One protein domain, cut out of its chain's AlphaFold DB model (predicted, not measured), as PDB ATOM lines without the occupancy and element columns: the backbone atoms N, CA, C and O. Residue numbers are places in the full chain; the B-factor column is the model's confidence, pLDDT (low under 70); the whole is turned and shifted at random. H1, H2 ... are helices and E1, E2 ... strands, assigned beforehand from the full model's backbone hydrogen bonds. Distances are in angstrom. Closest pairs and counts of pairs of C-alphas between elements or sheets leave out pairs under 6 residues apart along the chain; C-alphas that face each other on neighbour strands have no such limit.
ATOM      1  N   THR A 144     254.776 112.895 308.907       60.88
ATOM      2  CA  THR A 144     255.726 113.796 308.222       60.88
ATOM      3  C   THR A 144     255.065 114.488 307.022       60.88
ATOM      4  O   THR A 144     255.009 113.965 305.908       60.88
ATOM      5  N   SER A 145     254.518 115.669 307.278       58.59
ATOM      6  CA  SER A 145     253.907 116.577 306.322       58.59
ATOM      7  C   SER A 145     254.839 117.771 306.248       58.59
ATOM      8  O   SER A 145     255.188 118.377 307.260       58.59
ATOM      9  N   PHE A 146     255.328 118.055 305.047       64.69
ATOM     10  CA  PHE A 146     256.235 119.170 304.830       64.69
ATOM     11  C   PHE A 146     255.368 120.387 304.488       64.69
ATOM     12  O   PHE A 146     254.517 120.335 303.597       64.69
ATOM     13  N   PHE A 147     255.519 121.476 305.242       61.94
ATOM     14  CA  PHE A 147     254.822 122.732 304.966       61.94
ATOM     15  C   PHE A 147     255.548 123.481 303.847       61.94
ATOM     16  O   PHE A 147     256.712 123.845 304.001       61.94
ATOM     17  N   TYR A 148     254.857 123.741 302.734       67.00
ATOM     18  CA  TYR A 148     255.349 124.617 301.671       67.00
ATOM     19  C   TYR A 148     254.379 125.789 301.494       67.00
ATOM     20  O   TYR A 148     253.234 125.623 301.063       67.00
ATOM     21  N   GLY A 149     254.823 126.986 301.882       77.94
ATOM     22  CA  GLY A 149     253.980 128.181 301.919       77.94
ATOM     23  C   GLY A 149     252.852 128.055 302.949       77.94
ATOM     24  O   GLY A 149     253.112 127.958 304.143       77.94
ATOM     25  N   SER A 150     251.598 128.062 302.485       72.06
ATOM     26  CA  SER A 150     250.383 127.998 303.318       72.06
ATOM     27  C   SER A 150     249.644 126.655 303.267       72.06
ATOM     28  O   SER A 150     248.531 126.550 303.781       72.06
ATOM     29  N   LYS A 151     250.225 125.626 302.635       72.38
ATOM     30  CA  LYS A 151     249.592 124.309 302.483       72.38
ATOM     31  C   LYS A 151     250.488 123.203 303.034       72.38
ATOM     32  O   LYS A 151     251.691 123.171 302.772       72.38
ATOM     33  N   THR A 152     249.880 122.286 303.777       72.25
ATOM     34  CA  THR A 152     250.487 121.009 304.146       72.25
ATOM     35  C   THR A 152     250.495 120.114 302.918       72.25
ATOM     36  O   THR A 152     249.439 119.764 302.397       72.25
ATOM     37  N   VAL A 153     251.683 119.766 302.428       74.50
ATOM     38  CA  VAL A 153     251.830 118.834 301.308       74.50
ATOM     39  C   VAL A 153     252.447 117.558 301.851       74.50
ATOM     40  O   VAL A 153     253.490 117.570 302.513       74.50
ATOM     41  N   THR A 154     251.770 116.439 301.619       80.50
ATOM     42  CA  THR A 154     252.331 115.137 301.958       80.50
ATOM     43  C   THR A 154     253.299 114.723 300.861       80.50
ATOM     44  O   THR A 154     253.132 115.071 299.690       80.50
ATOM     45  N   VAL A 155     254.329 113.956 301.211       76.56
ATOM     46  CA  VAL A 155     255.281 113.483 300.197       76.56
ATOM     47  C   VAL A 155     254.560 112.579 299.169       76.56
ATOM     48  O   VAL A 155     254.960 112.543 298.009       76.56
ATOM     49  N   LYS A 156     253.442 111.932 299.550       75.75
ATOM     50  CA  LYS A 156     252.556 111.177 298.641       75.75
ATOM     51  C   LYS A 156     251.983 112.062 297.537       75.75
ATOM     52  O   LYS A 156     252.048 111.692 296.369       75.75
ATOM     53  N   ASP A 157     251.476 113.238 297.895       82.44
ATOM     54  CA  ASP A 157     250.891 114.179 296.933       82.44
ATOM     55  C   ASP A 157     251.947 114.722 295.963       82.44
ATOM     56  O   ASP A 157     251.686 114.855 294.768       82.44
ATOM     57  N   LEU A 158     253.163 114.981 296.457       81.69
ATOM     58  CA  LEU A 158     254.274 115.450 295.628       81.69
ATOM     59  C   LEU A 158     254.710 114.390 294.612       81.69
ATOM     60  O   LEU A 158     254.830 114.683 293.423       81.69
ATOM     61  N   ILE A 159     254.915 113.153 295.063       78.88
ATOM     62  CA  ILE A 159     255.286 112.049 294.170       78.88
ATOM     63  C   ILE A 159     254.138 111.757 293.199       78.88
ATOM     64  O   ILE A 159     254.402 111.385 292.062       78.88
ATOM     65  N   SER A 160     252.880 111.996 293.593       78.38
ATOM     66  CA  SER A 160     251.715 111.859 292.708       78.38
ATOM     67  C   SER A 160     251.755 112.843 291.560       78.38
ATOM     68  O   SER A 160     251.619 112.460 290.399       78.38
ATOM     69  N   ALA A 161     252.044 114.103 291.873       81.62
ATOM     70  CA  ALA A 161     252.216 115.130 290.860       81.62
ATOM     71  C   ALA A 161     253.399 114.822 289.923       81.62
ATOM     72  O   ALA A 161     253.276 114.970 288.708       81.62
ATOM     73  N   VAL A 162     254.530 114.351 290.465       83.00
ATOM     74  CA  VAL A 162     255.719 113.995 289.670       83.00
ATOM     75  C   VAL A 162     255.478 112.750 288.807       83.00
ATOM     76  O   VAL A 162     255.834 112.747 287.633       83.00
ATOM     77  N   GLY A 163     254.830 111.715 289.344       76.81
ATOM     78  CA  GLY A 163     254.493 110.497 288.606       76.81
ATOM     79  C   GLY A 163     253.552 110.783 287.438       76.81
ATOM     80  O   GLY A 163     253.791 110.323 286.324       76.81
ATOM     81  N   GLN A 164     252.547 111.633 287.652       80.38
ATOM     82  CA  GLN A 164     251.658 112.090 286.581       80.38
ATOM     83  C   GLN A 164     252.406 112.892 285.507       80.38
ATOM     84  O   GLN A 164     252.133 112.715 284.321       80.38
ATOM     85  N   ALA A 165     253.387 113.721 285.890       76.94
ATOM     86  CA  ALA A 165     254.216 114.468 284.941       76.94
ATOM     87  C   ALA A 165     255.111 113.565 284.067       76.94
ATOM     88  O   ALA A 165     255.441 113.937 282.944       76.94
ATOM     89  N   ILE A 166     255.472 112.375 284.560       78.56
ATOM     90  CA  ILE A 166     256.282 111.371 283.846       78.56
ATOM     91  C   ILE A 166     255.389 110.365 283.080       78.56
ATOM     92  O   ILE A 166     255.886 109.495 282.370       78.56
ATOM     93  N   GLY A 167     254.060 110.499 283.156       71.06
ATOM     94  CA  GLY A 167     253.113 109.617 282.463       71.06
ATOM     95  C   GLY A 167     252.840 108.296 283.190       71.06
ATOM     96  O   GLY A 167     252.348 107.347 282.582       71.06
ATOM     97  N   MET A 168     253.139 108.213 284.488       73.81
ATOM     98  CA  MET A 168     252.814 107.046 285.305       73.81
ATOM     99  C   MET A 168     251.306 107.005 285.582       73.81
ATOM    100  O   MET A 168     250.732 107.962 286.105       73.81
ATOM    101  N   SER A 169     250.657 105.886 285.246       70.31
ATOM    102  CA  SER A 169     249.244 105.661 285.572       70.31
ATOM    103  C   SER A 169     249.035 105.660 287.099       70.31
ATOM    104  O   SER A 169     249.842 105.052 287.813       70.31
ATOM    105  N   PRO A 170     247.953 106.274 287.624       67.12
ATOM    106  CA  PRO A 170     247.665 106.318 289.062       67.12
ATOM    107  C   PRO A 170     247.551 104.922 289.696       67.12
ATOM    108  O   PRO A 170     247.888 104.747 290.863       67.12
ATOM    109  N   GLU A 171     247.171 103.910 288.913       67.50
ATOM    110  CA  GLU A 171     247.081 102.513 289.354       67.50
ATOM    111  C   GLU A 171     248.460 101.887 289.642       67.50
ATOM    112  O   GLU A 171     248.616 101.046 290.526       67.50
ATOM    113  N   SER A 172     249.499 102.323 288.924       61.00
ATOM    114  CA  SER A 172     250.875 101.868 289.172       61.00
ATOM    115  C   SER A 172     251.477 102.509 290.418       61.00
ATOM    116  O   SER A 172     252.434 101.987 290.980       61.00
ATOM    117  N   MET A 173     250.908 103.628 290.863       62.00
ATOM    118  CA  MET A 173     251.418 104.397 291.983       62.00
ATOM    119  C   MET A 173     250.859 103.937 293.336       62.00
ATOM    120  O   MET A 173     251.538 104.061 294.352       62.00
ATOM    121  N   GLU A 174     249.674 103.325 293.351       67.88
ATOM    122  CA  GLU A 174     249.114 102.674 294.545       67.88
ATOM    123  C   GLU A 174     249.947 101.457 294.990       67.88
ATOM    124  O   GLU A 174     250.032 101.150 296.176       67.88
ATOM    125  N   LYS A 175     250.638 100.805 294.045       66.38
ATOM    126  CA  LYS A 175     251.543  99.675 294.317       66.38
ATOM    127  C   LYS A 175     252.896 100.107 294.893       66.38
ATOM    128  O   LYS A 175     253.672  99.257 295.329       66.38
ATOM    129  N   VAL A 176     253.192 101.408 294.896       69.88
ATOM    130  CA  VAL A 176     254.443 101.946 295.434       69.88
ATOM    131  C   VAL A 176     254.293 102.158 296.937       69.88
ATOM    132  O   VAL A 176     253.691 103.134 297.391       69.88
ATOM    133  N   ASP A 177     254.876 101.252 297.724       73.19
ATOM    134  CA  ASP A 177     254.971 101.428 299.174       73.19
ATOM    135  C   ASP A 177     255.994 102.514 299.514       73.19
ATOM    136  O   ASP A 177     257.209 102.310 299.614       73.19
ATOM    137  N   MET A 178     255.450 103.703 299.703       74.94
ATOM    138  CA  MET A 178     256.208 104.893 300.001       74.94
ATOM    139  C   MET A 178     256.947 104.840 301.344       74.94
ATOM    140  O   MET A 178     258.023 105.424 301.458       74.94
ATOM    141  N   ASN A 179     256.409 104.151 302.353       77.19
ATOM    142  CA  ASN A 179     257.051 104.084 303.668       77.19
ATOM    143  C   ASN A 179     258.357 103.297 303.583       77.19
ATOM    144  O   ASN A 179     259.377 103.718 304.129       77.19
ATOM    145  N   ARG A 180     258.335 102.195 302.831       79.38
ATOM    146  CA  ARG A 180     259.527 101.400 302.558       79.38
ATOM    147  C   ARG A 180     260.536 102.166 301.708       79.38
ATOM    148  O   ARG A 180     261.708 102.177 302.050       79.38
ATOM    149  N   MET A 181     260.090 102.874 300.669       74.06
ATOM    150  CA  MET A 181     260.991 103.666 299.822       74.06
ATOM    151  C   MET A 181     261.680 104.801 300.592       74.06
ATOM    152  O   MET A 181     262.866 105.050 300.393       74.06
ATOM    153  N   VAL A 182     260.954 105.490 301.476       80.75
ATOM    154  CA  VAL A 182     261.536 106.531 302.334       80.75
ATOM    155  C   VAL A 182     262.511 105.913 303.339       80.75
ATOM    156  O   VAL A 182     263.591 106.464 303.531       80.75
ATOM    157  N   GLY A 183     262.177 104.759 303.926       78.44
ATOM    158  CA  GLY A 183     263.085 104.008 304.798       78.44
ATOM    159  C   GLY A 183     264.375 103.591 304.088       78.44
ATOM    160  O   GLY A 183     265.465 103.888 304.572       78.44
ATOM    161  N   ASP A 184     264.258 103.005 302.897       79.38
ATOM    162  CA  ASP A 184     265.395 102.617 302.058       79.38
ATOM    163  C   ASP A 184     266.224 103.851 301.648       79.38
ATOM    164  O   ASP A 184     267.450 103.803 301.652       79.38
ATOM    165  N   ALA A 185     265.591 104.994 301.353       77.38
ATOM    166  CA  ALA A 185     266.289 106.243 301.029       77.38
ATOM    167  C   ALA A 185     267.056 106.837 302.221       77.38
ATOM    168  O   ALA A 185     268.146 107.386 302.042       77.38
ATOM    169  N   ILE A 186     266.515 106.719 303.435       81.81
ATOM    170  CA  ILE A 186     267.222 107.097 304.664       81.81
ATOM    171  C   ILE A 186     268.421 106.168 304.871       81.81
ATOM    172  O   ILE A 186     269.526 106.656 305.086       81.81
ATOM    173  N   ALA A 187     268.240 104.857 304.696       79.62
ATOM    174  CA  ALA A 187     269.319 103.877 304.807       79.62
ATOM    175  C   ALA A 187     270.436 104.101 303.767       79.62
ATOM    176  O   ALA A 187     271.614 103.948 304.091       79.62
ATOM    177  N   VAL A 188     270.102 104.543 302.549       81.94
ATOM    178  CA  VAL A 188     271.105 104.962 301.552       81.94
ATOM    179  C   VAL A 188     271.871 106.198 302.008       81.94
ATOM    180  O   VAL A 188     273.096 106.239 301.931       81.94
ATOM    181  N   LYS A 189     271.170 107.211 302.530       80.56
ATOM    182  CA  LYS A 189     271.808 108.421 303.067       80.56
ATOM    183  C   LYS A 189     272.730 108.110 304.252       80.56
ATOM    184  O   LYS A 189     273.751 108.768 304.420       80.56
ATOM    185  N   GLU A 190     272.366 107.123 305.062       83.69
ATOM    186  CA  GLU A 190     273.161 106.626 306.187       83.69
ATOM    187  C   GLU A 190     274.305 105.689 305.753       83.69
ATOM    188  O   GLU A 190     275.068 105.230 306.601       83.69
ATOM    189  N   GLY A 191     274.458 105.420 304.450       81.12
ATOM    190  CA  GLY A 191     275.523 104.580 303.893       81.12
ATOM    191  C   GLY A 191     275.334 103.079 304.128       81.12
ATOM    192  O   GLY A 191     276.270 102.310 303.933       81.12
ATOM    193  N   GLN A 192     274.146 102.653 304.560       79.06
ATOM    194  CA  GLN A 192     273.809 101.244 304.806       79.06
ATOM    195  C   GLN A 192     273.362 100.518 303.528       79.06
ATOM    196  O   GLN A 192     273.408  99.292 303.462       79.06
ATOM    197  N   LEU A 193     272.926 101.271 302.516       69.50
ATOM    198  CA  LEU A 193     272.529 100.769 301.204       69.50
ATOM    199  C   LEU A 193     273.189 101.616 300.111       69.50
ATOM    200  O   LEU A 193     273.165 102.839 300.177       69.50
ATOM    201  N   ASP A 194     273.715 100.983 299.064       72.25
ATOM    202  CA  ASP A 194     274.310 101.719 297.937       72.25
ATOM    203  C   ASP A 194     273.248 102.447 297.093       72.25
ATOM    204  O   ASP A 194     273.527 103.450 296.435       72.25
ATOM    205  N   LYS A 195     272.013 101.923 297.078       72.44
ATOM    206  CA  LYS A 195     270.890 102.459 296.299       72.44
ATOM    207  C   LYS A 195     269.536 102.020 296.852       72.44
ATOM    208  O   LYS A 195     269.415 100.967 297.473       72.44
ATOM    209  N   VAL A 196     268.506 102.815 296.564       74.31
ATOM    210  CA  VAL A 196     267.111 102.501 296.904       74.31
ATOM    211  C   VAL A 196     266.630 101.344 296.028       74.31
ATOM    212  O   VAL A 196     266.858 101.346 294.814       74.31
ATOM    213  N   GLY A 197     265.967 100.351 296.628       65.88
ATOM    214  CA  GLY A 197     265.436  99.196 295.907       65.88
ATOM    215  C   GLY A 197     264.362  99.609 294.898       65.88
ATOM    216  O   GLY A 197     263.288 100.072 295.276       65.88
ATOM    217  N   GLN A 198     264.632  99.431 293.604       61.75
ATOM    218  CA  GLN A 198     263.648  99.703 292.557       61.75
ATOM    219  C   GLN A 198     262.658  98.543 292.459       61.75
ATOM    220  O   GLN A 198     262.916  97.557 291.778       61.75
ATOM    221  N   ASN A 199     261.520  98.651 293.145       53.44
ATOM    222  CA  ASN A 199     260.497  97.599 293.136       53.44
ATOM    223  C   ASN A 199     259.371  97.807 292.107       53.44
ATOM    224  O   ASN A 199     258.345  97.139 292.176       53.44
ATOM    225  N   TYR A 200     259.543  98.705 291.140       53.25
ATOM    226  CA  TYR A 200     258.577  98.905 290.062       53.25
ATOM    227  C   TYR A 200     259.288  99.479 288.835       53.25
ATOM    228  O   TYR A 200     259.331 100.684 288.601       53.25
ATOM    229  N   MET A 201     259.889  98.603 288.034       48.53
ATOM    230  CA  MET A 201     260.260  98.992 286.681       48.53
ATOM    231  C   MET A 201     258.960  99.089 285.879       48.53
ATOM    232  O   MET A 201     258.262  98.090 285.714       48.53
ATOM    233  N   PHE A 202     258.609 100.302 285.444       47.41
ATOM    234  CA  PHE A 202     257.560 100.544 284.455       47.41
ATOM    235  C   PHE A 202     257.899  99.735 283.209       47.41
ATOM    236  O   PHE A 202     258.730 100.142 282.402       47.41
ATOM    237  N   LEU A 203     257.292  98.560 283.086       49.91
ATOM    238  CA  LEU A 203     257.488  97.672 281.950       49.91
ATOM    239  C   LEU A 203     256.192  97.487 281.168       49.91
ATOM    240  O   LEU A 203     255.885  96.397 280.707       49.91
ATOM    241  N   GLU A 204     255.446  98.572 280.977       47.47
ATOM    242  CA  GLU A 204     254.468  98.628 279.897       47.47
ATOM    243  C   GLU A 204     254.884  99.704 278.895       47.47
ATOM    244  O   GLU A 204     254.735 100.898 279.136       47.47
ATOM    245  N   GLY A 205     255.433  99.263 277.756       47.00
ATOM    246  CA  GLY A 205     255.219  99.990 276.505       47.00
ATOM    247  C   GLY A 205     256.384 100.180 275.533       47.00
ATOM    248  O   GLY A 205     256.097 100.517 274.390       47.00
TER     249      GLY A 205
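AT A GLANCE: This is residues 144 to 205 of the 330 residues of the protein "Hypothetical protein" of Meloidogyne enterolobii (UniProt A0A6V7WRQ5). The printed part is a loose, flat winding of small pieces: a hairpin of two short strands, E1 and E2, runs directly into helix H1, short H2 follows at a turn near the far end of H1, and H3 stands about perpendicular to H1. After H3, a long tail with no named element, residues 190 to 205, folds back. The printed part has 62 residues, with two named strands and three named helices in the order E1, E2, H1, H2, H3; the sheet, E1 - E2, is antiparallel and the class is mixed, helices and strands. It is loose, with a radius of gyration of the C-alphas of 13.4 A and spans of 36 by 35 by 15 A.

HOW THE PARTS SIT: E1, residues 145 to 148, and E2, residues 151 to 154, form an antiparallel hairpin, with 139 degrees between their directions. N 153 and O 146 are 3.1 A apart and N 146 and O 153 are 3.2 A apart, both within hydrogen-bond range. H1, residues 155 to 165, follows E2 with no residue between. H2, residues 170 to 174, touches H1; their closest C-alphas, those of Gln 164 and Pro 170, are 7.4 A apart. H3, residues 178 to 189, is close to H1 but not clearly touching, about perpendicular at 84 degrees; their closest C-alphas, those of Lys 156 and Met 178, are 7.4 A apart. H2 and H3 are apart. In H1, H2 and H3 every O i to N i+4 pair is within hydrogen-bond range.

IN THESE COORDINATES: E1 begins at C-alpha 145 (253.907, 116.577, 306.322) and is 9.4 A long; E2 is 9.6 A. H1 measures 15.3 A and H2 6.7 A. H3, 16.3 A, ends at C-alpha 189 (271.808, 108.421, 303.067).

THE WHOLE: The C-alphas farthest apart, those of Ser 150 and Gly 205, are 39.1 A apart. The printed part has no cut, and the four links between named elements are tight. Mean pLDDT of the printed part is 71.2; residues 144 to 148, 170 to 176, 193 and 197 to 205 are under 70.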